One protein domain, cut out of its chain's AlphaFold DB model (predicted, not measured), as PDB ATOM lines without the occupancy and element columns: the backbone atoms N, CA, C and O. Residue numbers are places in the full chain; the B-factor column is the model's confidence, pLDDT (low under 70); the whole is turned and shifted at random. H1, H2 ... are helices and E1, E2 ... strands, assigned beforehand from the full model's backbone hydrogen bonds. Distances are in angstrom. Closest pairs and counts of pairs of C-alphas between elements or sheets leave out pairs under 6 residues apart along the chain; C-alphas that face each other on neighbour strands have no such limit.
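Overview. This is residues 68 to 258 and 293 to 303 of the 312 residues of the protein "PNPLA domain-containing protein" of Crassostrea gigas (UniProt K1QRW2). What is the main shape? A strongly twisted sheet of seven strands curls round H8 at one part, with H2 and H7 on the same face as H8. H6 packs on H8, H1 packs on H2, and H3 and H4 pack on H1, while H5 lies farthest out. What makes it up? The printed part has 202 residues with eight named helices and seven named strands, which follow one another along the chain as E1, then H1, then E2, then H2 to H7, then the hairpin of E3 and E4, then H8, then the hairpin of E5 and E6, and last E7; the class is mixed, helices and strands, and the branched sheet has both parallel and antiparallel neighbour pairs, with E3 the strand that has three neighbours. It is compact, with a radius of gyration of the C-alphas of 16.2 A and spans of 50 by 38 by 32 A.

Along the chain. Where are the strands? E1 is residues 70 to 73, from C-alpha 70 at (-58.138, 32.593, -33.867); E2 is 101 to 105, E3 188 to 195 (21.5 A from first to last C-alpha), E4 200 to 204, E5 231 to 235, E6 238 to 244, and E7 299 to 302, to C-alpha 302 at (-52.613, 38.382, -41.291). Where are the helices? H1 is residues 77 to 92 (25.9 A), H2 107 to 117, H3 121 to 129, H4 132 to 136, H5 143 to 150, H6 156 to 171 (22.1 A), H7 178 to 185 and H8 214 to 221.

Arrangement. How do the strands pair? E2 and E7 are parallel to E1 on opposite sides of it, with N 71 and O 101 at 2.9 A and N 72 and O 300 at 2.9 A. E2, parallel (N 102 and O 188, 2.9 A), and E6, antiparallel (N 243 and O 194, 2.9 A), lie on one side of E3, and E4, its hairpin partner (N 193 and O 202, 3.0 A), on the other; E5 and E6 form a hairpin (N 231 and O 242, 2.8 A). E1, H1, E2, with a right-handed crossover, and E2, H2 to H7, E3 are strand-helix-strand units, parallel neighbour strands with helices between. How do the helices stand? H2 is over E2 at a height over the sheet of 7.0 A; H1 touches H2 at a shallow tilt of 26 degrees, the same way, closest at the C-alphas of Gly 80 and Ile 107, 5.9 A. H6 touches H8 with residues 160 to 167 alone, at a steep tilt of 38 degrees, opposite ways, closest at the C-alphas of Ile 163 and Arg 215, 5.6 A. Are the helix backbones complete? In H2, H3, H4, H7 and H8 every O i to N i+4 pair is within hydrogen-bond range; H1 has 7 of 12, H5 3 of 4 and H6 11 of 12.

Size, cuts and confidence. How large is it? The two C-alphas farthest apart, of Gln 149 and Lys 294, are 53.6 A apart. Is it unbroken? Residues 259 to 292 are not printed, and C-alphas 258 and 293 are 9.8 A apart across the cut; of the links printed whole, none is long. Where is confidence low? The pLDDT is under 70 at residues 131 to 156, 293 to 294 and 296.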
ATOM      1  N   PHE A  68     -63.562  37.166 -32.914       92.25
ATOM      2  CA  PHE A  68     -62.279  36.533 -33.203       92.25
ATOM      3  C   PHE A  68     -61.771  35.708 -32.014       92.25
ATOM      4  O   PHE A  68     -61.567  36.209 -30.909       92.25
ATOM      5  N   GLU A  69     -61.521  34.428 -32.272       93.88
ATOM      6  CA  GLU A  69     -60.901  33.483 -31.339       93.88
ATOM      7  C   GLU A  69     -59.578  32.934 -31.893       93.88
ATOM      8  O   GLU A  69     -58.815  32.307 -31.152       93.88
ATOM      9  N   ASN A  70     -59.295  33.156 -33.184       95.62
ATOM     10  CA  ASN A  70     -58.138  32.593 -33.867       95.62
ATOM     11  C   ASN A  70     -57.346  33.674 -34.602       95.62
ATOM     12  O   ASN A  70     -57.939  34.505 -35.286       95.62
ATOM     13  N   LEU A  71     -56.018  33.599 -34.530       96.69
ATOM     14  CA  LEU A  71     -55.114  34.405 -35.351       96.69
ATOM     15  C   LEU A  71     -54.354  33.497 -36.321       96.69
ATOM     16  O   LEU A  71     -53.818  32.465 -35.910       96.69
ATOM     17  N   VAL A  72     -54.276  33.871 -37.594       97.12
ATOM     18  CA  VAL A  72     -53.514  33.110 -38.594       97.12
ATOM     19  C   VAL A  72     -52.557  34.021 -39.342       97.12
ATOM     20  O   VAL A  72     -52.984  35.013 -39.914       97.12
ATOM     21  N   PHE A  73     -51.276  33.661 -39.376       96.75
ATOM     22  CA  PHE A  73     -50.215  34.469 -39.969       96.75
ATOM     23  C   PHE A  73     -49.619  33.786 -41.199       96.75
ATOM     24  O   PHE A  73     -49.079  32.676 -41.117       96.75
ATOM     25  N   GLU A  74     -49.685  34.467 -42.337       95.62
ATOM     26  CA  GLU A  74     -49.018  34.053 -43.566       95.62
ATOM     27  C   GLU A  74     -47.484  34.120 -43.436       95.62
ATOM     28  O   GLU A  74     -46.940  34.985 -42.740       95.62
ATOM     29  N   GLY A  75     -46.767  33.241 -44.140       89.62
ATOM     30  CA  GLY A  75     -45.344  33.432 -44.414       89.62
ATOM     31  C   GLY A  75     -45.069  34.602 -45.378       89.62
ATOM     32  O   GLY A  75     -45.847  34.893 -46.276       89.62
ATOM     33  N   GLY A  76     -43.934  35.289 -45.223       76.56
ATOM     34  CA  GLY A  76     -43.618  36.464 -46.057       76.56
ATOM     35  C   GLY A  76     -42.194  37.008 -45.909       76.56
ATOM     36  O   GLY A  76     -41.926  38.161 -46.250       76.56
ATOM     37  N   GLY A  77     -41.271  36.208 -45.363       73.62
ATOM     38  CA  GLY A  77     -39.901  36.640 -45.065       73.62
ATOM     39  C   GLY A  77     -39.829  37.741 -43.998       73.62
ATOM     40  O   GLY A  77     -40.678  37.825 -43.114       73.62
ATOM     41  N   VAL A  78     -38.811  38.605 -44.074       72.00
ATOM     42  CA  VAL A  78     -38.522  39.635 -43.049       72.00
ATOM     43  C   VAL A  78     -39.675  40.630 -42.853       72.00
ATOM     44  O   VAL A  78     -39.874  41.134 -41.752       72.00
ATOM     45  N   LYS A  79     -40.497  40.853 -43.885       77.19
ATOM     46  CA  LYS A  79     -41.676  41.731 -43.821       77.19
ATOM     47  C   LYS A  79     -42.716  41.277 -42.786       77.19
ATOM     48  O   LYS A  79     -43.446  42.108 -42.256       77.19
ATOM     49  N   GLY A  80     -42.738  39.986 -42.437       75.44
ATOM     50  CA  GLY A  80     -43.610  39.448 -41.386       75.44
ATOM     51  C   GLY A  80     -43.318  39.993 -39.981       75.44
ATOM     52  O   GLY A  80     -44.114  39.779 -39.071       75.44
ATOM     53  N   LEU A  81     -42.223  40.741 -39.792       77.62
ATOM     54  CA  LEU A  81     -41.968  41.499 -38.564       77.62
ATOM     55  C   LEU A  81     -43.070  42.520 -38.247       77.62
ATOM     56  O   LEU A  81     -43.323  42.778 -37.071       77.62
ATOM     57  N   GLY A  82     -43.774  43.035 -39.263       85.44
ATOM     58  CA  GLY A  82     -44.905  43.948 -39.069       85.44
ATOM     59  C   GLY A  82     -46.032  43.351 -38.216       85.44
ATOM     60  O   GLY A  82     -46.733  44.079 -37.515       85.44
ATOM     61  N   TYR A  83     -46.153  42.018 -38.172       91.19
ATOM     62  CA  TYR A  83     -47.136  41.343 -37.324       91.19
ATOM     63  C   TYR A  83     -46.931  41.618 -35.831       91.19
ATOM     64  O   TYR A  83     -47.901  41.585 -35.082       91.19
ATOM     65  N   LEU A  84     -45.704  41.919 -35.382       90.31
ATOM     66  CA  LEU A  84     -45.460  42.275 -33.981       90.31
ATOM     67  C   LEU A  84     -46.163  43.585 -33.603       90.31
ATOM     68  O   LEU A  84     -46.728  43.668 -32.518       90.31
ATOM     69  N   GLY A  85     -46.187  44.570 -34.507       89.56
ATOM     70  CA  GLY A  85     -46.936  45.814 -34.305       89.56
ATOM     71  C   GLY A  85     -48.441  45.564 -34.243       89.56
ATOM     72  O   GLY A  85     -49.116  46.054 -33.342       89.56
ATOM     73  N   ALA A  86     -48.957  44.705 -35.127       90.88
ATOM     74  CA  ALA A  86     -50.362  44.316 -35.081       90.88
ATOM     75  C   ALA A  86     -50.737  43.600 -33.770       90.88
ATOM     76  O   ALA A  86     -51.812  43.838 -33.227       90.88
ATOM     77  N   LEU A  87     -49.849  42.759 -33.224       92.12
ATOM     78  CA  LEU A  87     -50.072  42.108 -31.928       92.12
ATOM     79  C   LEU A  87     -50.173  43.104 -30.769       92.12
ATOM     80  O   LEU A  87     -51.003  42.884 -29.891       92.12
ATOM     81  N   LYS A  88     -49.386  44.188 -30.784       91.12
ATOM     82  CA  LYS A  88     -49.499  45.265 -29.785       91.12
ATOM     83  C   LYS A  88     -50.861  45.948 -29.847       91.12
ATOM     84  O   LYS A  88     -51.522  46.098 -28.827       91.12
ATOM     85  N   LEU A  89     -51.328  46.273 -31.056       89.44
ATOM     86  CA  LEU A  89     -52.660  46.851 -31.236       89.44
ATOM     87  C   LEU A  89     -53.751  45.903 -30.718       89.44
ATOM     88  O   LEU A  89     -54.653  46.333 -30.005       89.44
ATOM     89  N   LEU A  90     -53.649  44.601 -31.017       89.56
ATOM     90  CA  LEU A  90     -54.590  43.597 -30.506       89.56
ATOM     91  C   LEU A  90     -54.611  43.502 -28.970       89.56
ATOM     92  O   LEU A  90     -55.637  43.110 -28.400       89.56
ATOM     93  N   ASP A  91     -53.496  43.809 -28.310       87.31
ATOM     94  CA  ASP A  91     -53.410  43.896 -26.852       87.31
ATOM     95  C   ASP A  91     -54.038  45.167 -26.300       87.31
ATOM     96  O   ASP A  91     -54.803  45.092 -25.334       87.31
ATOM     97  N   GLU A  92     -53.769  46.310 -26.929       86.00
ATOM     98  CA  GLU A  92     -54.322  47.606 -26.536       86.00
ATOM     99  C   GLU A  92     -55.855  47.613 -26.586       86.00
ATOM    100  O   GLU A  92     -56.522  48.137 -25.685       86.00
ATOM    101  N   ILE A  93     -56.418  46.962 -27.605       86.38
ATOM    102  CA  ILE A  93     -57.863  46.762 -27.744       86.38
ATOM    103  C   ILE A  93     -58.347  45.525 -26.971       86.38
ATOM    104  O   ILE A  93     -59.461  45.068 -27.151       86.38
ATOM    105  N   GLY A  94     -57.531  44.868 -26.148       84.94
ATOM    106  CA  GLY A  94     -57.968  43.741 -25.315       84.94
ATOM    107  C   GLY A  94     -58.455  42.479 -26.054       84.94
ATOM    108  O   GLY A  94     -58.872  41.520 -25.392       84.94
ATOM    109  N   LEU A  95     -58.370  42.418 -27.390       87.75
ATOM    110  CA  LEU A  95     -58.809  41.271 -28.194       87.75
ATOM    111  C   LEU A  95     -57.961  40.029 -27.896       87.75
ATOM    112  O   LEU A  95     -58.478  38.909 -27.911       87.75
ATOM    113  N   ARG A  96     -56.682  40.196 -27.533       85.12
ATOM    114  CA  ARG A  96     -55.779  39.068 -27.231       85.12
ATOM    115  C   ARG A  96     -56.299  38.137 -26.132       85.12
ATOM    116  O   ARG A  96     -55.971  36.951 -26.122       85.12
ATOM    117  N   LYS A  97     -57.150  38.632 -25.223       86.12
ATOM    118  CA  LYS A  97     -57.789  37.810 -24.178       86.12
ATOM    119  C   LYS A  97     -58.794  36.801 -24.749       86.12
ATOM    120  O   LYS A  97     -58.969  35.740 -24.155       86.12
ATOM    121  N   LYS A  98     -59.424  37.110 -25.889       90.88
ATOM    122  CA  LYS A  98     -60.386  36.237 -26.584       90.88
ATOM    123  C   LYS A  98     -59.693  35.174 -27.449       90.88
ATOM    124  O   LYS A  98     -60.299  34.149 -27.760       90.88
ATOM    125  N   ILE A  99     -58.418  35.381 -27.791       94.50
ATOM    126  CA  ILE A  99     -57.653  34.483 -28.660       94.50
ATOM    127  C   ILE A  99     -57.314  33.168 -27.954       94.50
ATOM    128  O   ILE A  99     -56.682  33.129 -26.894       94.50
ATOM    129  N   LYS A 100     -57.717  32.076 -28.601       95.56
ATOM    130  CA  LYS A 100     -57.537  30.688 -28.164       95.56
ATOM    131  C   LYS A 100     -56.552  29.937 -29.049       95.56
ATOM    132  O   LYS A 100     -55.871  29.039 -28.563       95.56
ATOM    133  N   ARG A 101     -56.492  30.272 -30.339       96.94
ATOM    134  CA  ARG A 101     -55.757  29.482 -31.333       96.94
ATOM    135  C   ARG A 101     -54.920  30.388 -32.225       96.94
ATOM    136  O   ARG A 101     -55.414  31.398 -32.719       96.94
ATOM    137  N   CYS A 102     -53.664  30.028 -32.448       98.12
ATOM    138  CA  CYS A 102     -52.779  30.748 -33.356       98.12
ATOM    139  C   CYS A 102     -52.173  29.777 -34.364       98.12
ATOM    140  O   CYS A 102     -51.701  28.707 -33.979       98.12
ATOM    141  N   ALA A 103     -52.139  30.149 -35.639       98.25
ATOM    142  CA  ALA A 103     -51.464  29.371 -36.670       98.25
ATOM    143  C   ALA A 103     -50.523  30.229 -37.501       98.25
ATOM    144  O   ALA A 103     -50.762  31.418 -37.691       98.25
ATOM    145  N   GLY A 104     -49.486  29.618 -38.058       97.62
ATOM    146  CA  GLY A 104     -48.709  30.294 -39.081       97.62
ATOM    147  C   GLY A 104     -47.678  29.428 -39.777       97.62
ATOM    148  O   GLY A 104     -47.364  28.310 -39.351       97.62
ATOM    149  N   THR A 105     -47.146  29.994 -40.854       96.94
ATOM    150  CA  THR A 105     -46.135  29.382 -41.715       96.94
ATOM    151  C   THR A 105     -44.881  30.250 -41.740       96.94
ATOM    152  O   THR A 105     -44.980  31.471 -41.857       96.94
ATOM    153  N   SER A 106     -43.693  29.647 -41.653       93.69
ATOM    154  CA  SER A 106     -42.410  30.356 -41.720       93.69
ATOM    155  C   SER A 106     -42.341  31.494 -40.691       93.69
ATOM    156  O   SER A 106     -42.576  31.245 -39.508       93.69
ATOM    157  N   ILE A 107     -42.077  32.743 -41.091       91.38
ATOM    158  CA  ILE A 107     -42.127  33.907 -40.185       91.38
ATOM    159  C   ILE A 107     -43.469  34.014 -39.435       91.38
ATOM    160  O   ILE A 107     -43.486  34.336 -38.248       91.38
ATOM    161  N   GLY A 108     -44.584  33.647 -40.076       94.88
ATOM    162  CA  GLY A 108     -45.899  33.615 -39.448       94.88
ATOM    163  C   GLY A 108     -45.984  32.599 -38.307       94.88
ATOM    164  O   GLY A 108     -46.688  32.839 -37.332       94.88
ATOM    165  N   SER A 109     -45.219  31.500 -38.355       96.50
ATOM    166  CA  SER A 109     -45.150  30.535 -37.244       96.50
ATOM    167  C   SER A 109     -44.489  31.130 -35.993       96.50
ATOM    168  O   SER A 109     -44.883  30.811 -34.871       96.50
ATOM    169  N   ILE A 110     -43.537  32.052 -36.175       94.75
ATOM    170  CA  ILE A 110     -42.897  32.790 -35.079       94.75
ATOM    171  C   ILE A 110     -43.893  33.790 -34.490       94.75
ATOM    172  O   ILE A 110     -44.067  33.830 -33.274       94.75
ATOM    173  N   SER A 111     -44.597  34.547 -35.333       94.94
ATOM    174  CA  SER A 111     -45.632  35.480 -34.872       94.94
ATOM    175  C   SER A 111     -46.770  34.753 -34.153       94.94
ATOM    176  O   SER A 111     -47.195  35.192 -33.087       94.94
ATOM    177  N   ALA A 112     -47.184  33.582 -34.648       97.12
ATOM    178  CA  ALA A 112     -48.153  32.717 -33.982       97.12
ATOM    179  C   ALA A 112     -47.661  32.241 -32.604       97.12
ATOM    180  O   ALA A 112     -48.428  32.272 -31.639       97.12
ATOM    181  N   LEU A 113     -46.385  31.845 -32.493       97.44
ATOM    182  CA  LEU A 113     -45.767  31.456 -31.223       97.44
ATOM    183  C   LEU A 113     -45.777  32.611 -30.215       97.44
ATOM    184  O   LEU A 113     -46.163  32.444 -29.057       97.44
ATOM    185  N   VAL A 114     -45.348  33.788 -30.651       95.31
ATOM    186  CA  VAL A 114     -45.285  34.977 -29.801       95.31
ATOM    187  C   VAL A 114     -46.693  35.399 -29.362       95.31
ATOM    188  O   VAL A 114     -46.927  35.687 -28.184       95.31
ATOM    189  N   ALA A 115     -47.664  35.347 -30.275       95.56
ATOM    190  CA  ALA A 115     -49.065  35.627 -29.993       95.56
ATOM    191  C   ALA A 115     -49.632  34.674 -28.930       95.56
ATOM    192  O   ALA A 115     -50.128  35.139 -27.896       95.56
ATOM    193  N   VAL A 116     -49.505  33.357 -29.144       96.56
ATOM    194  CA  VAL A 116     -50.117  32.329 -28.285       96.56
ATOM    195  C   VAL A 116     -49.519  32.318 -26.877       96.56
ATOM    196  O   VAL A 116     -50.260  32.189 -25.900       96.56
ATOM    197  N   LEU A 117     -48.204  32.544 -26.764       95.62
ATOM    198  CA  LEU A 117     -47.479  32.567 -25.493       95.62
ATOM    199  C   LEU A 117     -47.724  33.827 -24.651       95.62
ATOM    200  O   LEU A 117     -47.291  33.873 -23.500       95.62
ATOM    201  N   GLY A 118     -48.411  34.845 -25.181       93.06
ATOM    202  CA  GLY A 118     -48.745  36.033 -24.391       93.06
ATOM    203  C   GLY A 118     -47.521  36.879 -24.011       93.06
ATOM    204  O   GLY A 118     -47.374  37.259 -22.850       93.06
ATOM    205  N   PHE A 119     -46.591  37.103 -24.943       93.75
ATOM    206  CA  PHE A 119     -45.513  38.089 -24.772       93.75
ATOM    207  C   PHE A 119     -46.062  39.513 -24.692       93.75
ATOM    208  O   PHE A 119     -46.818  39.881 -25.582       93.75
ATOM    209  N   ASN A 120     -45.693  40.283 -23.669       92.56
ATOM    210  CA  ASN A 120     -46.148  41.670 -23.496       92.56
ATOM    211  C   ASN A 120     -45.395  42.648 -24.420       92.56
ATOM    212  O   ASN A 120     -44.413  42.260 -25.050       92.56
ATOM    213  N   ASP A 121     -45.823  43.911 -24.462       90.50
ATOM    214  CA  ASP A 121     -45.263  44.934 -25.357       90.50
ATOM    215  C   ASP A 121     -43.745  45.120 -25.228       90.50
ATOM    216  O   ASP A 121     -43.049  45.161 -26.244       90.50
ATOM    217  N   GLU A 122     -43.216  45.153 -24.002       90.88
ATOM    218  CA  GLU A 122     -41.775  45.280 -23.750       90.88
ATOM    219  C   GLU A 122     -41.005  44.087 -24.328       90.88
ATOM    220  O   GLU A 122     -39.955  44.242 -24.955       90.88
ATOM    221  N   GLU A 123     -41.546  42.879 -24.162       93.06
ATOM    222  CA  GLU A 123     -40.942  41.668 -24.705       93.06
ATOM    223  C   GLU A 123     -41.067  41.597 -26.234       93.06
ATOM    224  O   GLU A 123     -40.157  41.102 -26.902       93.06
ATOM    225  N   LEU A 124     -42.169  42.093 -26.805       90.94
ATOM    226  CA  LEU A 124     -42.326  42.229 -28.256       90.94
ATOM    227  C   LEU A 124     -41.279  43.195 -28.824       90.94
ATOM    228  O   LEU A 124     -40.693  42.911 -29.871       90.94
ATOM    229  N   ASP A 125     -40.982  44.283 -28.111       89.12
ATOM    230  CA  ASP A 125     -39.914  45.215 -28.473       89.12
ATOM    231  C   ASP A 125     -38.525  44.589 -28.381       89.12
ATOM    232  O   ASP A 125     -37.694  44.793 -29.268       89.12
ATOM    233  N   GLU A 126     -38.258  43.780 -27.355       89.50
ATOM    234  CA  GLU A 126     -37.023  42.991 -27.279       89.50
ATOM    235  C   GLU A 126     -36.878  42.043 -28.474       89.50
ATOM    236  O   GLU A 126     -35.806  41.985 -29.087       89.50
ATOM    237  N   ILE A 127     -37.950  41.329 -28.832       87.81
ATOM    238  CA  ILE A 127     -37.968  40.397 -29.967       87.81
ATOM    239  C   ILE A 127     -37.724  41.145 -31.283       87.81
ATOM    240  O   ILE A 127     -36.935  40.678 -32.110       87.81
ATOM    241  N   SER A 128     -38.361  42.306 -31.458       82.94
ATOM    242  CA  SER A 128     -38.206  43.162 -32.636       82.94
ATOM    243  C   SER A 128     -36.770  43.692 -32.764       82.94
ATOM    244  O   SER A 128     -36.122  43.510 -33.799       82.94
ATOM    245  N   ARG A 129     -36.207  44.238 -31.672       79.88
ATOM    246  CA  ARG A 129     -34.828  44.766 -31.620       79.88
ATOM    247  C   ARG A 129     -33.764  43.713 -31.891       79.88
ATOM    248  O   ARG A 129     -32.720  44.034 -32.453       79.88
ATOM    249  N   LYS A 130     -34.019  42.450 -31.537       73.88
ATOM    250  CA  LYS A 130     -33.090  41.341 -31.807       73.88
ATOM    251  C   LYS A 130     -32.957  41.004 -33.302       73.88
ATOM    252  O   LYS A 130     -32.246  40.062 -33.641       73.88
ATOM    253  N   ASN A 131     -33.619  41.776 -34.172       64.69
ATOM    254  CA  ASN A 131     -33.585  41.722 -35.625       64.69
ATOM    255  C   ASN A 131     -33.683  40.280 -36.135       64.69
ATOM    256  O   ASN A 131     -32.719  39.713 -36.652       64.69
ATOM    257  N   LEU A 132     -34.874  39.684 -36.000       66.38
ATOM    258  CA  LEU A 132     -35.214  38.404 -36.640       66.38
ATOM    259  C   LEU A 132     -34.876  38.407 -38.138       66.38
ATOM    260  O   LEU A 132     -34.512  37.369 -38.689       66.38
ATOM    261  N   GLY A 133     -34.939  39.585 -38.768       60.38
ATOM    262  CA  GLY A 133     -34.482  39.817 -40.129       60.38
ATOM    263  C   GLY A 133     -33.027  39.423 -40.333       60.38
ATOM    264  O   GLY A 133     -32.752  38.719 -41.284       60.38
ATOM    265  N   SER A 134     -32.112  39.733 -39.415       61.53
ATOM    266  CA  SER A 134     -30.692  39.354 -39.531       61.53
ATOM    267  C   SER A 134     -30.437  37.837 -39.544       61.53
ATOM    268  O   SER A 134     -29.450  37.386 -40.123       61.53
ATOM    269  N   PHE A 135     -31.332  37.034 -38.953       60.94
ATOM    270  CA  PHE A 135     -31.261  35.568 -39.034       60.94
ATOM    271  C   PHE A 135     -31.737  35.025 -40.389       60.94
ATOM    272  O   PHE A 135     -31.372  33.911 -40.761       60.94
ATOM    273  N   LEU A 136     -32.548  35.802 -41.111       57.28
ATOM    274  CA  LEU A 136     -33.171  35.441 -42.387       57.28
ATOM    275  C   LEU A 136     -32.595  36.239 -43.578       57.28
ATOM    276  O   LEU A 136     -32.842  35.877 -44.728       57.28
ATOM    277  N   ASP A 137     -31.823  37.297 -43.315       54.78
ATOM    278  CA  ASP A 137     -31.199  38.178 -44.296       54.78
ATOM    279  C   ASP A 137     -29.848  37.614 -44.719       54.78
ATOM    280  O   ASP A 137     -28.791  37.735 -44.095       54.78
ATOM    281  N   VAL A 138     -29.928  36.931 -45.836       50.91
ATOM    282  CA  VAL A 138     -28.831  36.328 -46.563       50.91
ATOM    283  C   VAL A 138     -28.731  37.055 -47.887       50.91
ATOM    284  O   VAL A 138     -29.346  36.674 -48.882       50.91
ATOM    285  N   GLY A 139     -27.965  38.145 -47.883       46.66
ATOM    286  CA  GLY A 139     -27.743  38.970 -49.065       46.66
ATOM    287  C   GLY A 139     -27.593  38.134 -50.341       46.66
ATOM    288  O   GLY A 139     -26.810  37.179 -50.385       46.66
ATOM    289  N   LYS A 140     -28.356  38.513 -51.376       46.22
ATOM    290  CA  LYS A 140     -28.586  37.786 -52.644       46.22
ATOM    291  C   LYS A 140     -27.325  37.197 -53.308       46.22
ATOM    292  O   LYS A 140     -27.408  36.213 -54.031       46.22
ATOM    293  N   TRP A 141     -26.152  37.767 -53.038       44.38
ATOM    294  CA  TRP A 141     -24.865  37.401 -53.637       44.38
ATOM    295  C   TRP A 141     -24.052  36.356 -52.851       44.38
ATOM    296  O   TRP A 141     -23.155  35.733 -53.415       44.38
ATOM    297  N   ARG A 142     -24.369  36.095 -51.572       45.16
ATOM    298  CA  ARG A 142     -23.653  35.113 -50.722       45.16
ATOM    299  C   ARG A 142     -24.195  33.676 -50.861       45.16
ATOM    300  O   ARG A 142     -23.659  32.747 -50.265       45.16
ATOM    301  N   ILE A 143     -25.236  33.515 -51.682       50.56
ATOM    302  CA  ILE A 143     -26.062  32.312 -51.875       50.56
ATOM    303  C   ILE A 143     -25.355  31.238 -52.709       50.56
ATOM    304  O   ILE A 143     -25.306  30.082 -52.305       50.56
ATOM    305  N   ILE A 144     -24.744  31.600 -53.838       47.62
ATOM    306  CA  ILE A 144     -24.147  30.606 -54.749       47.62
ATOM    307  C   ILE A 144     -22.845  30.028 -54.171       47.62
ATOM    308  O   ILE A 144     -22.573  28.839 -54.314       47.62
ATOM    309  N   TYR A 145     -22.057  30.849 -53.471       43.34
ATOM    310  CA  TYR A 145     -20.750  30.440 -52.952       43.34
ATOM    311  C   TYR A 145     -20.856  29.486 -51.746       43.34
ATOM    312  O   TYR A 145     -20.130  28.495 -51.678       43.34
ATOM    313  N   ASN A 146     -21.800  29.724 -50.825       45.62
ATOM    314  CA  ASN A 146     -21.942  28.918 -49.602       45.62
ATOM    315  C   ASN A 146     -22.703  27.596 -49.807       45.62
ATOM    316  O   ASN A 146     -22.420  26.623 -49.109       45.62
ATOM    317  N   VAL A 147     -23.620  27.532 -50.780       51.00
ATOM    318  CA  VAL A 147     -24.361  26.302 -51.122       51.00
ATOM    319  C   VAL A 147     -23.441  25.250 -51.754       51.00
ATOM    320  O   VAL A 147     -23.563  24.068 -51.436       51.00
ATOM    321  N   PHE A 148     -22.488  25.666 -52.597       48.97
ATOM    322  CA  PHE A 148     -21.592  24.744 -53.306       48.97
ATOM    323  C   PHE A 148     -20.361  24.296 -52.508       48.97
ATOM    324  O   PHE A 148     -19.830  23.227 -52.797       48.97
ATOM    325  N   GLN A 149     -19.897  25.073 -51.523       43.19
ATOM    326  CA  GLN A 149     -18.652  24.759 -50.805       43.19
ATOM    327  C   GLN A 149     -18.846  24.028 -49.468       43.19
ATOM    328  O   GLN A 149     -17.945  23.297 -49.067       43.19
ATOM    329  N   TYR A 150     -19.986  24.178 -48.775       44.94
ATOM    330  CA  TYR A 150     -20.037  23.800 -47.351       44.94
ATOM    331  C   TYR A 150     -21.165  22.869 -46.899       44.94
ATOM    332  O   TYR A 150     -21.111  22.434 -45.751       44.94
ATOM    333  N   LEU A 151     -22.173  22.534 -47.720       44.06
ATOM    334  CA  LEU A 151     -23.341  21.731 -47.279       44.06
ATOM    335  C   LEU A 151     -23.947  22.197 -45.920       44.06
ATOM    336  O   LEU A 151     -24.614  21.423 -45.234       44.06
ATOM    337  N   GLY A 152     -23.721  23.457 -45.517       41.44
ATOM    338  CA  GLY A 152     -24.032  23.979 -44.186       41.44
ATOM    339  C   GLY A 152     -23.582  25.435 -44.008       41.44
ATOM    340  O   GLY A 152     -22.455  25.799 -44.333       41.44
ATOM    341  N   TRP A 153     -24.489  26.273 -43.496       48.19
ATOM    342  CA  TRP A 153     -24.365  27.730 -43.355       48.19
ATOM    343  C   TRP A 153     -24.373  28.093 -41.856       48.19
ATOM    344  O   TRP A 153     -25.197  27.569 -41.104       48.19
ATOM    345  N   GLN A 154     -23.465  28.960 -41.391       44.88
ATOM    346  CA  GLN A 154     -23.458  29.420 -39.992       44.88
ATOM    347  C   GLN A 154     -24.732  30.218 -39.626       44.88
ATOM    348  O   GLN A 154     -25.265  30.942 -40.462       44.88
ATOM    349  N   ASN A 155     -25.145  30.109 -38.349       52.72
ATOM    350  CA  ASN A 155     -26.218  30.824 -37.614       52.72
ATOM    351  C   ASN A 155     -27.634  30.218 -37.541       52.72
ATOM    352  O   ASN A 155     -28.494  30.811 -36.892       52.72
ATOM    353  N   PHE A 156     -27.905  29.015 -38.063       61.84
ATOM    354  CA  PHE A 156     -29.210  28.399 -37.764       61.84
ATOM    355  C   PHE A 156     -29.289  27.848 -36.326       61.84
ATOM    356  O   PHE A 156     -30.331  27.935 -35.684       61.84
ATOM    357  N   THR A 157     -28.193  27.320 -35.771       72.25
ATOM    358  CA  THR A 157     -28.175  26.828 -34.379       72.25
ATOM    359  C   THR A 157     -28.516  27.938 -33.383       72.25
ATOM    360  O   THR A 157     -29.331  27.725 -32.494       72.25
ATOM    361  N   SER A 158     -27.986  29.149 -33.585       78.81
ATOM    362  CA  SER A 158     -28.309  30.302 -32.738       78.81
ATOM    363  C   SER A 158     -29.770  30.739 -32.873       78.81
ATOM    364  O   SER A 158     -30.381  31.092 -31.867       78.81
ATOM    365  N   PHE A 159     -30.361  30.658 -34.070       83.88
ATOM    366  CA  PHE A 159     -31.800  30.879 -34.249       83.88
ATOM    367  C   PHE A 159     -32.641  29.805 -33.538       83.88
ATOM    368  O   PHE A 159     -33.592  30.126 -32.830       83.88
ATOM    369  N   TYR A 160     -32.275  28.529 -33.678       89.44
ATOM    370  CA  TYR A 160     -32.950  27.416 -33.005       89.44
ATOM    371  C   TYR A 160     -32.924  27.556 -31.478       89.44
ATOM    372  O   TYR A 160     -33.946  27.378 -30.810       89.44
ATOM    373  N   ASP A 161     -31.765  27.918 -30.930       90.94
ATOM    374  CA  ASP A 161     -31.610  28.185 -29.505       90.94
ATOM    375  C   ASP A 161     -32.390  29.430 -29.088       90.94
ATOM    376  O   ASP A 161     -33.048  29.404 -28.052       90.94
ATOM    377  N   TYR A 162     -32.420  30.477 -29.917       91.25
ATOM    378  CA  TYR A 162     -33.230  31.663 -29.654       91.25
ATOM    379  C   TYR A 162     -34.724  31.342 -29.548       91.25
ATOM    380  O   TYR A 162     -35.348  31.719 -28.555       91.25
ATOM    381  N   ILE A 163     -35.297  30.591 -30.494       94.94
ATOM    382  CA  ILE A 163     -36.688  30.129 -30.370       94.94
ATOM    383  C   ILE A 163     -36.863  29.301 -29.089       94.94
ATOM    384  O   ILE A 163     -37.842  29.488 -28.370       94.94
ATOM    385  N   GLY A 164     -35.881  28.462 -28.746       96.56
ATOM    386  CA  GLY A 164     -35.838  27.765 -27.459       96.56
ATOM    387  C   GLY A 164     -35.919  28.706 -26.253       96.56
ATOM    388  O   GLY A 164     -36.710  28.444 -25.356       96.56
ATOM    389  N   THR A 165     -35.186  29.825 -26.248       95.88
ATOM    390  CA  THR A 165     -35.248  30.814 -25.153       95.88
ATOM    391  C   THR A 165     -36.614  31.493 -25.043       95.88
ATOM    392  O   THR A 165     -37.082  31.736 -23.933       95.88
ATOM    393  N   LEU A 166     -37.295  31.756 -26.168       95.94
ATOM    394  CA  LEU A 166     -38.657  32.306 -26.158       95.94
ATOM    395  C   LEU A 166     -39.645  31.315 -25.533       95.94
ATOM    396  O   LEU A 166     -40.442  31.677 -24.667       95.94
ATOM    397  N   VAL A 167     -39.556  30.050 -25.944       97.81
ATOM    398  CA  VAL A 167     -40.383  28.967 -25.402       97.81
ATOM    399  C   VAL A 167     -40.093  28.769 -23.910       97.81
ATOM    400  O   VAL A 167     -41.021  28.710 -23.105       97.81
ATOM    401  N   GLU A 168     -38.821  28.743 -23.515       97.56
ATOM    402  CA  GLU A 168     -38.388  28.591 -22.125       97.56
ATOM    403  C   GLU A 168     -38.882  29.732 -21.233       97.56
ATOM    404  O   GLU A 168     -39.396  29.461 -20.148       97.56
ATOM    405  N   LYS A 169     -38.831  30.985 -21.704       96.69
ATOM    406  CA  LYS A 169     -39.288  32.162 -20.942       96.69
ATOM    407  C   LYS A 169     -40.736  32.026 -20.460       96.69
ATOM    408  O   LYS A 169     -41.073  32.494 -19.376       96.69
ATOM    409  N   LYS A 170     -41.599  31.380 -21.253       96.50
ATOM    410  CA  LYS A 170     -43.041  31.270 -20.971       96.50
ATOM    411  C   LYS A 170     -43.452  29.882 -20.480       96.50
ATOM    412  O   LYS A 170     -44.338  29.768 -19.630       96.50
ATOM    413  N   LEU A 171     -42.811  28.814 -20.952       97.12
ATOM    414  CA  LEU A 171     -43.158  27.433 -20.598       97.12
ATOM    415  C   LEU A 171     -42.230  26.823 -19.536       97.12
ATOM    416  O   LEU A 171     -42.686  25.952 -18.801       97.12
ATOM    417  N   GLY A 172     -41.012  27.339 -19.360       96.25
ATOM    418  CA  GLY A 172     -40.017  26.853 -18.391       96.25
ATOM    419  C   GLY A 172     -39.100  25.748 -18.924       96.25
ATOM    420  O   GLY A 172     -38.279  25.224 -18.180       96.25
ATOM    421  N   ASN A 173     -39.239  25.374 -20.199       97.31
ATOM    422  CA  ASN A 173     -38.398  24.388 -20.870       97.31
ATOM    423  C   ASN A 173     -38.216  24.781 -22.343       97.31
ATOM    424  O   ASN A 173     -39.201  24.962 -23.057       97.31
ATOM    425  N   LYS A 174     -36.968  24.869 -22.815       97.06
ATOM    426  CA  LYS A 174     -36.638  25.177 -24.220       97.06
ATOM    427  C   LYS A 174     -37.214  24.177 -25.228       97.06
ATOM    428  O   LYS A 174     -37.461  24.532 -26.377       97.06
ATOM    429  N   ASP A 175     -37.397  22.929 -24.801       97.81
ATOM    430  CA  ASP A 175     -37.924  21.821 -25.602       97.81
ATOM    431  C   ASP A 175     -39.406  21.548 -25.326       97.81
ATOM    432  O   ASP A 175     -39.909  20.488 -25.701       97.81
ATOM    433  N   ALA A 176     -40.116  22.488 -24.690       98.38
ATOM    434  CA  ALA A 176     -41.545  22.340 -24.464       98.38
ATOM    435  C   ALA A 176     -42.292  22.075 -25.783       98.38
ATOM    436  O   ALA A 176     -41.996  22.630 -26.852       98.38
ATOM    437  N   THR A 177     -43.247  21.168 -25.684       98.56
ATOM    438  CA  THR A 177     -43.976  20.572 -26.795       98.56
ATOM    439  C   THR A 177     -45.330  21.247 -27.001       98.56
ATOM    440  O   THR A 177     -45.779  22.058 -26.188       98.56
ATOM    441  N   PHE A 178     -46.014  20.904 -28.094       98.44
ATOM    442  CA  PHE A 178     -47.384  21.369 -28.332       98.44
ATOM    443  C   PHE A 178     -48.340  20.961 -27.204       98.44
ATOM    444  O   PHE A 178     -49.235  21.730 -26.853       98.44
ATOM    445  N   ARG A 179     -48.137  19.776 -26.616       98.12
ATOM    446  CA  ARG A 179     -48.889  19.327 -25.443       98.12
ATOM    447  C   ARG A 179     -48.634  20.226 -24.237       98.12
ATOM    448  O   ARG A 179     -49.598  20.692 -23.645       98.12
ATOM    449  N   ASP A 180     -47.370  20.509 -23.923       98.38
ATOM    450  CA  ASP A 180     -47.010  21.326 -22.755       98.38
ATOM    451  C   ASP A 180     -47.621  22.733 -22.840       98.38
ATOM    452  O   ASP A 180     -48.131  23.265 -21.853       98.38
ATOM    453  N   LEU A 181     -47.617  23.334 -24.038       98.12
ATOM    454  CA  LEU A 181     -48.289  24.610 -24.289       98.12
ATOM    455  C   LEU A 181     -49.793  24.519 -24.008       98.12
ATOM    456  O   LEU A 181     -50.336  25.367 -23.293       98.12
ATOM    457  N   TYR A 182     -50.455  23.513 -24.581       97.88
ATOM    458  CA  TYR A 182     -51.899  23.343 -24.466       97.88
ATOM    459  C   TYR A 182     -52.324  23.081 -23.018       97.88
ATOM    460  O   TYR A 182     -53.237  23.734 -22.522       97.88
ATOM    461  N   GLU A 183     -51.621  22.202 -22.306       97.44
ATOM    462  CA  GLU A 183     -51.905  21.887 -20.902       97.44
ATOM    463  C   GLU A 183     -51.684  23.093 -19.981       97.44
ATOM    464  O   GLU A 183     -52.456  23.307 -19.047       97.44
ATOM    465  N   LYS A 184     -50.661  23.916 -20.253       96.62
ATOM    466  CA  LYS A 184     -50.347  25.089 -19.424       96.62
ATOM    467  C   LYS A 184     -51.274  26.278 -19.675       96.62
ATOM    468  O   LYS A 184     -51.566  27.025 -18.743       96.62
ATOM    469  N   THR A 185     -51.673  26.505 -20.925       95.31
ATOM    470  CA  THR A 185     -52.348  27.753 -21.333       95.31
ATOM    471  C   THR A 185     -53.793  27.562 -21.785       95.31
ATOM    472  O   THR A 185     -54.531  28.541 -21.873       95.31
ATOM    473  N   GLY A 186     -54.199  26.334 -22.116       96.06
ATOM    474  CA  GLY A 186     -55.463  26.052 -22.799       96.06
ATOM    475  C   GLY A 186     -55.528  26.588 -24.234       96.06
ATOM    476  O   GLY A 186     -56.601  26.570 -24.835       96.06
ATOM    477  N   ARG A 187     -54.411  27.093 -24.777       97.06
ATOM    478  CA  ARG A 187     -54.322  27.665 -26.122       97.06
ATOM    479  C   ARG A 187     -53.645  26.709 -27.089       97.06
ATOM    480  O   ARG A 187     -52.805  25.894 -26.710       97.06
ATOM    481  N   GLU A 188     -53.992  26.844 -28.360       97.88
ATOM    482  CA  GLU A 188     -53.511  25.971 -29.425       97.88
ATOM    483  C   GLU A 188     -52.547  26.729 -30.340       97.88
ATOM    484  O   GLU A 188     -52.828  27.843 -30.783       97.88
ATOM    485  N   LEU A 189     -51.411  26.102 -30.645       98.56
ATOM    486  CA  LEU A 189     -50.483  26.554 -31.675       98.56
ATOM    487  C   LEU A 189     -50.513  25.571 -32.837       98.56
ATOM    488  O   LEU A 189     -50.380  24.365 -32.626       98.56
ATOM    489  N   CYS A 190     -50.624  26.090 -34.054       98.50
ATOM    490  CA  CYS A 190     -50.475  25.320 -35.275       98.50
ATOM    491  C   CYS A 190     -49.304  25.857 -36.108       98.50
ATOM    492  O   CYS A 190     -49.314  27.003 -36.553       98.50
ATOM    493  N   VAL A 191     -48.302  25.020 -36.359       98.62
ATOM    494  CA  VAL A 191     -47.160  25.355 -37.219       98.62
ATOM    495  C   VAL A 191     -47.237  24.524 -38.487       98.62
ATOM    496  O   VAL A 191     -47.349  23.303 -38.416       98.62
ATOM    497  N   VAL A 192     -47.175  25.171 -39.646       98.06
ATOM    498  CA  VAL A 192     -47.254  24.469 -40.932       98.06
ATOM    499  C   VAL A 192     -45.863  24.231 -41.494       98.06
ATOM    500  O   VAL A 192     -45.031  25.139 -41.532       98.06
ATOM    501  N   VAL A 193     -45.612  23.006 -41.938       97.69
ATOM    502  CA  VAL A 193     -44.343  22.588 -42.546       97.69
ATOM    503  C   VAL A 193     -44.603  21.822 -43.834       97.69
ATOM    504  O   VAL A 193     -45.673  21.246 -44.016       97.69
ATOM    505  N   THR A 194     -43.611  21.769 -44.716       97.38
ATOM    506  CA  THR A 194     -43.668  20.935 -45.919       97.38
ATOM    507  C   THR A 194     -42.877  19.656 -45.680       97.38
ATOM    508  O   THR A 194     -41.682  19.723 -45.390       97.38
ATOM    509  N   ASN A 195     -43.505  18.489 -45.833       96.75
ATOM    510  CA  ASN A 195     -42.803  17.208 -45.852       96.75
ATOM    511  C   ASN A 195     -42.418  16.856 -47.297       96.75
ATOM    512  O   ASN A 195     -43.255  16.473 -48.112       96.75
ATOM    513  N   LEU A 196     -41.127  16.959 -47.609       94.12
ATOM    514  CA  LEU A 196     -40.553  16.687 -48.928       94.12
ATOM    515  C   LEU A 196     -40.542  15.199 -49.293       94.12
ATOM    516  O   LEU A 196     -40.418  14.867 -50.467       94.12
ATOM    517  N   THR A 197     -40.648  14.295 -48.317       93.31
ATOM    518  CA  THR A 197     -40.675  12.849 -48.582       93.31
ATOM    519  C   THR A 197     -42.006  12.417 -49.186       93.31
ATOM    520  O   THR A 197     -42.021  11.570 -50.075       93.31
ATOM    521  N   VAL A 198     -43.111  13.007 -48.724       92.44
ATOM    522  CA  VAL A 198     -44.471  12.706 -49.213       92.44
ATOM    523  C   VAL A 198     -45.058  13.814 -50.090       92.44
ATOM    524  O   VAL A 198     -46.139  13.635 -50.638       92.44
ATOM    525  N   LEU A 199     -44.342  14.936 -50.241       93.25
ATOM    526  CA  LEU A 199     -44.749  16.123 -51.001       93.25
ATOM    527  C   LEU A 199     -46.114  16.672 -50.563       93.25
ATOM    528  O   LEU A 199     -46.992  16.925 -51.384       93.25
ATOM    529  N   HIS A 200     -46.285  16.849 -49.253       93.06
ATOM    530  CA  HIS A 200     -47.533  17.318 -48.653       93.06
ATOM    531  C   HIS A 200     -47.252  18.254 -47.470       93.06
ATOM    532  O   HIS A 200     -46.211  18.140 -46.811       93.06
ATOM    533  N   GLU A 201     -48.168  19.178 -47.188       94.50
ATOM    534  CA  GLU A 201     -48.110  20.022 -45.997       94.50
ATOM    535  C   GLU A 201     -48.510  19.249 -44.732       94.50
ATOM    536  O   GLU A 201     -49.448  18.451 -44.721       94.50
ATOM    537  N   GLU A 202     -47.836  19.507 -43.624       95.88
ATOM    538  CA  GLU A 202     -48.195  18.955 -42.325       95.88
ATOM    539  C   GLU A 202     -48.462  20.080 -41.330       95.88
ATOM    540  O   GLU A 202     -47.747  21.079 -41.269       95.88
ATOM    541  N   TYR A 203     -49.517  19.895 -40.538       97.31
ATOM    542  CA  TYR A 203     -49.961  20.836 -39.518       97.31
ATOM    543  C   TYR A 203     -49.524  20.301 -38.160       97.31
ATOM    544  O   TYR A 203     -50.119  19.348 -37.651       97.31
ATOM    545  N   PHE A 204     -48.475  20.884 -37.591       98.31
ATOM    546  CA  PHE A 204     -47.956  20.516 -36.282       98.31
ATOM    547  C   PHE A 204     -48.793  21.227 -35.223       98.31
ATOM    548  O   PHE A 204     -48.821  22.455 -35.169       98.31
ATOM    549  N   HIS A 205     -49.521  20.449 -34.432       98.19
ATOM    550  CA  HIS A 205     -50.603  20.904 -33.560       98.19
ATOM    551  C   HIS A 205     -50.712  19.967 -32.340       98.19
ATOM    552  O   HIS A 205     -50.326  18.798 -32.463       98.19
ATOM    553  N   PRO A 206     -51.284  20.383 -31.187       97.00
ATOM    554  CA  PRO A 206     -51.510  19.484 -30.048       97.00
ATOM    555  C   PRO A 206     -52.258  18.193 -30.413       97.00
ATOM    556  O   PRO A 206     -51.993  17.141 -29.838       97.00
ATOM    557  N   LYS A 207     -53.148  18.245 -31.411       94.50
ATOM    558  CA  LYS A 207     -53.896  17.073 -31.901       94.50
ATOM    559  C   LYS A 207     -53.057  16.098 -32.737       94.50
ATOM    560  O   LYS A 207     -53.272  14.894 -32.662       94.50
ATOM    561  N   THR A 208     -52.143  16.601 -33.563       94.50
ATOM    562  CA  THR A 208     -51.451  15.820 -34.609       94.50
ATOM    563  C   THR A 208     -50.027  15.430 -34.215       94.50
ATOM    564  O   THR A 208     -49.573  14.329 -34.528       94.50
ATOM    565  N   THR A 209     -49.325  16.319 -33.512       96.81
ATOM    566  CA  THR A 209     -47.916  16.176 -33.118       96.81
ATOM    567  C   THR A 209     -47.682  16.674 -31.682       96.81
ATOM    568  O   THR A 209     -46.819  17.529 -31.460       96.81
ATOM    569  N   PRO A 210     -48.417  16.159 -30.674       97.31
ATOM    570  CA  PRO A 210     -48.383  16.681 -29.303       97.31
ATOM    571  C   PRO A 210     -46.989  16.686 -28.676       97.31
ATOM    572  O   PRO A 210     -46.675  17.592 -27.917       97.31
ATOM    573  N   ASN A 211     -46.164  15.685 -28.995       97.38
ATOM    574  CA  ASN A 211     -44.877  15.442 -28.335       97.38
ATOM    575  C   ASN A 211     -43.685  16.079 -29.066       97.38
ATOM    576  O   ASN A 211     -42.543  15.878 -28.661       97.38
ATOM    577  N   ILE A 212     -43.917  16.788 -30.174       97.88
ATOM    578  CA  ILE A 212     -42.838  17.452 -30.906       97.88
ATOM    579  C   ILE A 212     -42.498  18.779 -30.208       97.88
ATOM    580  O   ILE A 212     -43.419  19.546 -29.912       97.88
ATOM    581  N   PRO A 213     -41.208  19.087 -29.967       98.38
ATOM    582  CA  PRO A 213     -40.801  20.392 -29.453       98.38
ATOM    583  C   PRO A 213     -41.230  21.527 -30.386       98.38
ATOM    584  O   PRO A 213     -40.992  21.476 -31.597       98.38
ATOM    585  N   ILE A 214     -41.792  22.596 -29.823       98.50
ATOM    586  CA  ILE A 214     -42.285  23.746 -30.602       98.50
ATOM    587  C   ILE A 214     -41.153  24.385 -31.415       98.50
ATOM    588  O   ILE A 214     -41.308  24.662 -32.606       98.50
ATOM    589  N   ARG A 215     -39.973  24.549 -30.800       97.50
ATOM    590  CA  ARG A 215     -38.796  25.103 -31.484       97.50
ATOM    591  C   ARG A 215     -38.360  24.272 -32.693       97.50
ATOM    592  O   ARG A 215     -37.880  24.840 -33.669       97.50
ATOM    593  N   LEU A 216     -38.564  22.951 -32.661       97.38
ATOM    594  CA  LEU A 216     -38.254  22.051 -33.774       97.38
ATOM    595  C   LEU A 216     -39.251  22.210 -34.922       97.38
ATOM    596  O   LEU A 216     -38.832  22.277 -36.076       97.38
ATOM    597  N   ALA A 217     -40.541  22.343 -34.622       98.06
ATOM    598  CA  ALA A 217     -41.547  22.618 -35.644       98.06
ATOM    599  C   ALA A 217     -41.285  23.960 -36.350       98.06
ATOM    600  O   ALA A 217     -41.304  24.030 -37.577       98.06
ATOM    601  N   ILE A 218     -40.946  25.012 -35.596       97.00
ATOM    602  CA  ILE A 218     -40.603  26.324 -36.173       97.00
ATOM    603  C   ILE A 218     -39.325  26.234 -37.011       97.00
ATOM    604  O   ILE A 218     -39.303  26.738 -38.129       97.00
ATOM    605  N   ARG A 219     -38.288  25.523 -36.534       94.75
ATOM    606  CA  ARG A 219     -37.052  25.235 -37.290       94.75
ATOM    607  C   ARG A 219     -37.382  24.651 -38.670       94.75
ATOM    608  O   ARG A 219     -36.809  25.075 -39.674       94.75
ATOM    609  N   MET A 220     -38.270  23.661 -38.719       95.69
ATOM    610  CA  MET A 220     -38.721  23.067 -39.978       95.69
ATOM    611  C   MET A 220     -39.473  24.090 -40.831       95.69
ATOM    612  O   MET A 220     -39.157  24.245 -42.004       95.69
ATOM    613  N   SER A 221     -40.410  24.820 -40.223       96.25
ATOM    614  CA  SER A 221     -41.300  25.765 -40.906       96.25
ATOM    615  C   SER A 221     -40.574  26.942 -41.551       96.25
ATOM    616  O   SER A 221     -41.093  27.475 -42.518       96.25
ATOM    617  N   VAL A 222     -39.385  27.323 -41.066       92.00
ATOM    618  CA  VAL A 222     -38.565  28.407 -41.651       92.00
ATOM    619  C   VAL A 222     -37.420  27.901 -42.544       92.00
ATOM    620  O   VAL A 222     -36.529  28.664 -42.917       92.00
ATOM    621  N   ALA A 223     -37.360  26.599 -42.840       90.19
ATOM    622  CA  ALA A 223     -36.252  25.997 -43.582       90.19
ATOM    623  C   ALA A 223     -36.391  26.209 -45.100       90.19
ATOM    624  O   ALA A 223     -36.696  25.271 -45.841       90.19
ATOM    625  N   ILE A 224     -36.214  27.456 -45.547       87.50
ATOM    626  CA  ILE A 224     -36.422  27.887 -46.938       87.50
ATOM    627  C   ILE A 224     -35.508  27.084 -47.881       87.50
ATOM    628  O   ILE A 224     -34.283  27.162 -47.739       87.50
ATOM    629  N   PRO A 225     -36.056  26.333 -48.858       85.31
ATOM    630  CA  PRO A 225     -35.246  25.558 -49.794       85.31
ATOM    631  C   PRO A 225     -34.199  26.405 -50.526       85.31
ATOM    632  O   PRO A 225     -34.464  27.527 -50.943       85.31
ATOM    633  N   GLY A 226     -32.992  25.858 -50.679       78.38
ATOM    634  CA  GLY A 226     -31.850  26.550 -51.294       78.38
ATOM    635  C   GLY A 226     -31.139  27.546 -50.373       78.38
ATOM    636  O   GLY A 226     -29.988  27.887 -50.635       78.38
ATOM    637  N   LEU A 227     -31.780  27.956 -49.277       76.69
ATOM    638  CA  LEU A 227     -31.231  28.906 -48.323       76.69
ATOM    639  C   LEU A 227     -30.878  28.253 -46.980       76.69
ATOM    640  O   LEU A 227     -29.739  28.317 -46.519       76.69
ATOM    641  N   ILE A 228     -31.850  27.592 -46.359       80.94
ATOM    642  CA  ILE A 228     -31.691  26.906 -45.081       80.94
ATOM    643  C   ILE A 228     -31.829  25.405 -45.315       80.94
ATOM    644  O   ILE A 228     -32.746  24.933 -45.984       80.94
ATOM    645  N   GLN A 229     -30.914  24.638 -44.723       84.19
ATOM    646  CA  GLN A 229     -30.912  23.185 -44.848       84.19
ATOM    647  C   GLN A 229     -32.238  22.588 -44.329       84.19
ATOM    648  O   GLN A 229     -32.617  22.896 -43.189       84.19
ATOM    649  N   PRO A 230     -32.907  21.718 -45.111       90.50
ATOM    650  CA  PRO A 230     -34.055  20.944 -44.652       90.50
ATOM    651  C   PRO A 230     -33.718  20.084 -43.429       90.50
ATOM    652  O   PRO A 230     -32.581  19.648 -43.242       90.50
ATOM    653  N   VAL A 231     -34.716  19.808 -42.596       92.06
ATOM    654  CA  VAL A 231     -34.555  19.041 -41.356       92.06
ATOM    655  C   VAL A 231     -35.011  17.610 -41.580       92.06
ATOM    656  O   VAL A 231     -36.165  17.365 -41.918       92.06
ATOM    657  N   LYS A 232     -34.132  16.639 -41.339       94.81
ATOM    658  CA  LYS A 232     -34.532  15.230 -41.267       94.81
ATOM    659  C   LYS A 232     -35.065  14.932 -39.868       94.81
ATOM    660  O   LYS A 232     -34.346  15.141 -38.892       94.81
ATOM    661  N   CYS A 233     -36.298  14.447 -39.758       93.94
ATOM    662  CA  CYS A 233     -36.924  14.166 -38.464       93.94
ATOM    663  C   CYS A 233     -37.876  12.971 -38.535       93.94
ATOM    664  O   CYS A 233     -38.439  12.675 -39.587       93.94
ATOM    665  N   THR A 234     -38.058  12.288 -37.408       95.50
ATOM    666  CA  THR A 234     -39.045  11.220 -37.259       95.50
ATOM    667  C   THR A 234     -40.278  11.769 -36.553       95.50
ATOM    668  O   THR A 234     -40.212  12.129 -35.379       95.50
ATOM    669  N   VAL A 235     -41.404  11.812 -37.260       92.88
ATOM    670  CA  VAL A 235     -42.703  12.251 -36.734       92.88
ATOM    671  C   VAL A 235     -43.651  11.062 -36.806       92.88
ATOM    672  O   VAL A 235     -43.750  10.409 -37.841       92.88
ATOM    673  N   ASN A 236     -44.300  10.721 -35.688       89.38
ATOM    674  CA  ASN A 236     -45.248   9.599 -35.602       89.38
ATOM    675  C   ASN A 236     -44.703   8.265 -36.171       89.38
ATOM    676  O   ASN A 236     -45.424   7.497 -36.801       89.38
ATOM    677  N   GLY A 237     -43.409   7.992 -35.958       90.38
ATOM    678  CA  GLY A 237     -42.732   6.775 -36.424       90.38
ATOM    679  C   GLY A 237     -42.259   6.806 -37.882       90.38
ATOM    680  O   GLY A 237     -41.596   5.867 -38.320       90.38
ATOM    681  N   GLN A 238     -42.534   7.880 -38.626       91.06
ATOM    682  CA  GLN A 238     -42.105   8.046 -40.013       91.06
ATOM    683  C   GLN A 238     -40.982   9.074 -40.110       91.06
ATOM    684  O   GLN A 238     -41.098  10.204 -39.641       91.06
ATOM    685  N   THR A 239     -39.866   8.673 -40.719       96.00
ATOM    686  CA  THR A 239     -38.749   9.585 -40.972       96.00
ATOM    687  C   THR A 239     -38.991  10.331 -42.274       96.00
ATOM    688  O   THR A 239     -38.985   9.719 -43.339       96.00
ATOM    689  N   GLY A 240     -39.168  11.644 -42.173       94.81
ATOM    690  CA  GLY A 240     -39.355  12.549 -43.301       94.81
ATOM    691  C   GLY A 240     -38.242  13.589 -43.396       94.81
ATOM    692  O   GLY A 240     -37.460  13.795 -42.459       94.81
ATOM    693  N   LEU A 241     -38.175  14.245 -44.551       95.88
ATOM    694  CA  LEU A 241     -37.373  15.442 -44.769       95.88
ATOM    695  C   LEU A 241     -38.307  16.651 -44.818       95.88
ATOM    696  O   LEU A 241     -39.188  16.704 -45.667       95.88
ATOM    697  N   TYR A 242     -38.109  17.618 -43.930       96.56
ATOM    698  CA  TYR A 242     -39.012  18.752 -43.754       96.56
ATOM    699  C   TYR A 242     -38.348  20.060 -44.170       96.56
ATOM    700  O   TYR A 242     -37.176  20.294 -43.858       96.56
ATOM    701  N   CYS A 243     -39.098  20.920 -44.847       94.56
ATOM    702  CA  CYS A 243     -38.676  22.267 -45.208       94.56
ATOM    703  C   CYS A 243     -39.779  23.299 -44.929       94.56
ATOM    704  O   CYS A 243     -40.826  22.967 -44.359       94.56
ATOM    705  N   ASP A 244     -39.517  24.546 -45.323       94.81
ATOM    706  CA  ASP A 244     -40.428  25.668 -45.121       94.81
ATOM    707  C   ASP A 244     -41.855  25.356 -45.601       94.81
ATOM    708  O   ASP A 244     -42.075  24.814 -46.692       94.81
ATOM    709  N   GLY A 245     -42.841  25.674 -44.761       94.06
ATOM    710  CA  GLY A 245     -44.244  25.400 -45.067       94.06
ATOM    711  C   GLY A 245     -44.760  26.203 -46.262       94.06
ATOM    712  O   GLY A 245     -45.666  25.738 -46.949       94.06
ATOM    713  N   ALA A 246     -44.147  27.349 -46.578       93.00
ATOM    714  CA  ALA A 246     -44.544  28.227 -47.677       93.00
ATOM    715  C   ALA A 246     -44.361  27.591 -49.059       93.00
ATOM    716  O   ALA A 246     -44.943  28.068 -50.029       93.00
ATOM    717  N   VAL A 247     -43.599  26.495 -49.150       92.38
ATOM    718  CA  VAL A 247     -43.430  25.724 -50.389       92.38
ATOM    719  C   VAL A 247     -44.760  25.144 -50.879       92.38
ATOM    720  O   VAL A 247     -44.996  25.119 -52.084       92.38
ATOM    721  N   ILE A 248     -45.627  24.691 -49.965       93.62
ATOM    722  CA  ILE A 248     -46.942  24.116 -50.303       93.62
ATOM    723  C   ILE A 248     -48.091  24.959 -49.735       93.62
ATOM    724  O   ILE A 248     -49.107  25.156 -50.401       93.62
ATOM    725  N   MET A 249     -47.948  25.471 -48.512       94.56
ATOM    726  CA  MET A 249     -49.016  26.114 -47.746       94.56
ATOM    727  C   MET A 249     -48.526  27.383 -47.041       94.56
ATOM    728  O   MET A 249     -48.250  27.388 -45.839       94.56
ATOM    729  N   ASN A 250     -48.457  28.490 -47.785       94.06
ATOM    730  CA  ASN A 250     -48.013  29.772 -47.231       94.06
ATOM    731  C   ASN A 250     -49.023  30.412 -46.268       94.06
ATOM    732  O   ASN A 250     -48.623  30.989 -45.259       94.06
ATOM    733  N   TYR A 251     -50.324  30.277 -46.555       95.19
ATOM    734  CA  TYR A 251     -51.382  30.911 -45.771       95.19
ATOM    735  C   TYR A 251     -52.422  29.903 -45.257       95.19
ATOM    736  O   TYR A 251     -53.374  29.570 -45.971       95.19
ATOM    737  N   PRO A 252     -52.293  29.400 -44.016       93.94
ATOM    738  CA  PRO A 252     -53.192  28.376 -43.488       93.94
ATOM    739  C   PRO A 252     -54.496  28.953 -42.909       93.94
ATOM    740  O   PRO A 252     -54.930  28.536 -41.837       93.94
ATOM    741  N   ILE A 253     -55.133  29.906 -43.600       93.00
ATOM    742  CA  ILE A 253     -56.260  30.697 -43.070       93.00
ATOM    743  C   ILE A 253     -57.440  29.847 -42.577       93.00
ATOM    744  O   ILE A 253     -58.035  30.160 -41.554       93.00
ATOM    745  N   SER A 254     -57.728  28.726 -43.240       91.19
ATOM    746  CA  SER A 254     -58.857  27.851 -42.904       91.19
ATOM    747  C   SER A 254     -58.512  26.705 -41.946       91.19
ATOM    748  O   SER A 254     -59.331  25.809 -41.733       91.19
ATOM    749  N   CYS A 255     -57.304  26.676 -41.367       92.50
ATOM    750  CA  CYS A 255     -56.841  25.521 -40.585       92.50
ATOM    751  C   CYS A 255     -57.718  25.205 -39.357       92.50
ATOM    752  O   CYS A 255     -57.772  24.053 -38.923       92.50
ATOM    753  N   PHE A 256     -58.442  26.198 -38.835       92.69
ATOM    754  CA  PHE A 256     -59.294  26.074 -37.650       92.69
ATOM    755  C   PHE A 256     -60.794  25.933 -37.937       92.69
ATOM    756  O   PHE A 256     -61.560  25.782 -36.980       92.69
ATOM    757  N   ASP A 257     -61.206  25.969 -39.208       87.81
ATOM    758  CA  ASP A 257     -62.626  26.022 -39.582       87.81
ATOM    759  C   ASP A 257     -63.281  24.639 -39.711       87.81
ATOM    760  O   ASP A 257     -64.498  24.546 -39.821       87.81
ATOM    761  N   GLY A 258     -62.485  23.565 -39.706       85.12
ATOM    762  CA  GLY A 258     -62.964  22.195 -39.873       85.12
ATOM    763  C   GLY A 258     -62.672  21.279 -38.686       85.12
ATOM    764  O   GLY A 258     -62.020  21.636 -37.703       85.12
ATOM    765  N   GLU A 293     -69.838  27.055 -40.826       66.81
ATOM    766  CA  GLU A 293     -70.525  28.351 -40.719       66.81
ATOM    767  C   GLU A 293     -70.462  28.916 -39.291       66.81
ATOM    768  O   GLU A 293     -70.441  30.127 -39.099       66.81
ATOM    769  N   LYS A 294     -70.346  28.053 -38.271       69.12
ATOM    770  CA  LYS A 294     -70.240  28.464 -36.860       69.12
ATOM    771  C   LYS A 294     -68.859  28.982 -36.456       69.12
ATOM    772  O   LYS A 294     -68.732  29.619 -35.407       69.12
ATOM    773  N   THR A 295     -67.812  28.659 -37.213       71.31
ATOM    774  CA  THR A 295     -66.425  29.057 -36.907       71.31
ATOM    775  C   THR A 295     -65.822  29.992 -37.945       71.31
ATOM    776  O   THR A 295     -64.803  30.614 -37.654       71.31
ATOM    777  N   ALA A 296     -66.473  30.124 -39.102       68.62
ATOM    778  CA  ALA A 296     -66.066  30.916 -40.258       68.62
ATOM    779  C   ALA A 296     -65.627  32.353 -39.942       68.62
ATOM    780  O   ALA A 296     -64.721  32.854 -40.605       68.62
ATOM    781  N   ASP A 297     -66.258  32.994 -38.959       83.75
ATOM    782  CA  ASP A 297     -66.047  34.418 -38.655       83.75
ATOM    783  C   ASP A 297     -65.118  34.631 -37.453       83.75
ATOM    784  O   ASP A 297     -64.848  35.753 -37.035       83.75
ATOM    785  N   LYS A 298     -64.597  33.538 -36.885       90.19
ATOM    786  CA  LYS A 298     -63.762  33.570 -35.679       90.19
ATOM    787  C   LYS A 298     -62.273  33.705 -35.971       90.19
ATOM    788  O   LYS A 298     -61.482  33.774 -35.030       90.19
ATOM    789  N   THR A 299     -61.880  33.704 -37.240       92.50
ATOM    790  CA  THR A 299     -60.477  33.727 -37.649       92.50
ATOM    791  C   THR A 299     -60.102  35.090 -38.211       92.50
ATOM    792  O   THR A 299     -60.619  35.500 -39.247       92.50
ATOM    793  N   LEU A 300     -59.156  35.758 -37.552       93.69
ATOM    794  CA  LEU A 300     -58.495  36.950 -38.061       93.69
ATOM    795  C   LEU A 300     -57.182  36.552 -38.741       93.69
ATOM    796  O   LEU A 300     -56.300  35.938 -38.134       93.69
ATOM    797  N   GLY A 301     -57.077  36.883 -40.021       93.56
ATOM    798  CA  GLY A 301     -55.940  36.541 -40.857       93.56
ATOM    799  C   GLY A 301     -54.989  37.715 -41.078       93.56
ATOM    800  O   GLY A 301     -55.428  38.830 -41.338       93.56
ATOM    801  N   PHE A 302     -53.690  37.442 -41.016       93.62
ATOM    802  CA  PHE A 302     -52.613  38.382 -41.291       93.62
ATOM    803  C   PHE A 302     -51.876  37.960 -42.555       93.62
ATOM    804  O   PHE A 302     -51.363  36.842 -42.642       93.62
ATOM    805  N   LEU A 303     -51.829  38.883 -43.509       91.31
ATOM    806  CA  LEU A 303     -51.210  38.727 -44.816       91.31
ATOM    807  C   LEU A 303     -50.144  39.813 -44.972       91.31
ATOM    808  O   LEU A 303     -50.386  40.968 -44.609       91.31
TER     809      LEU A 303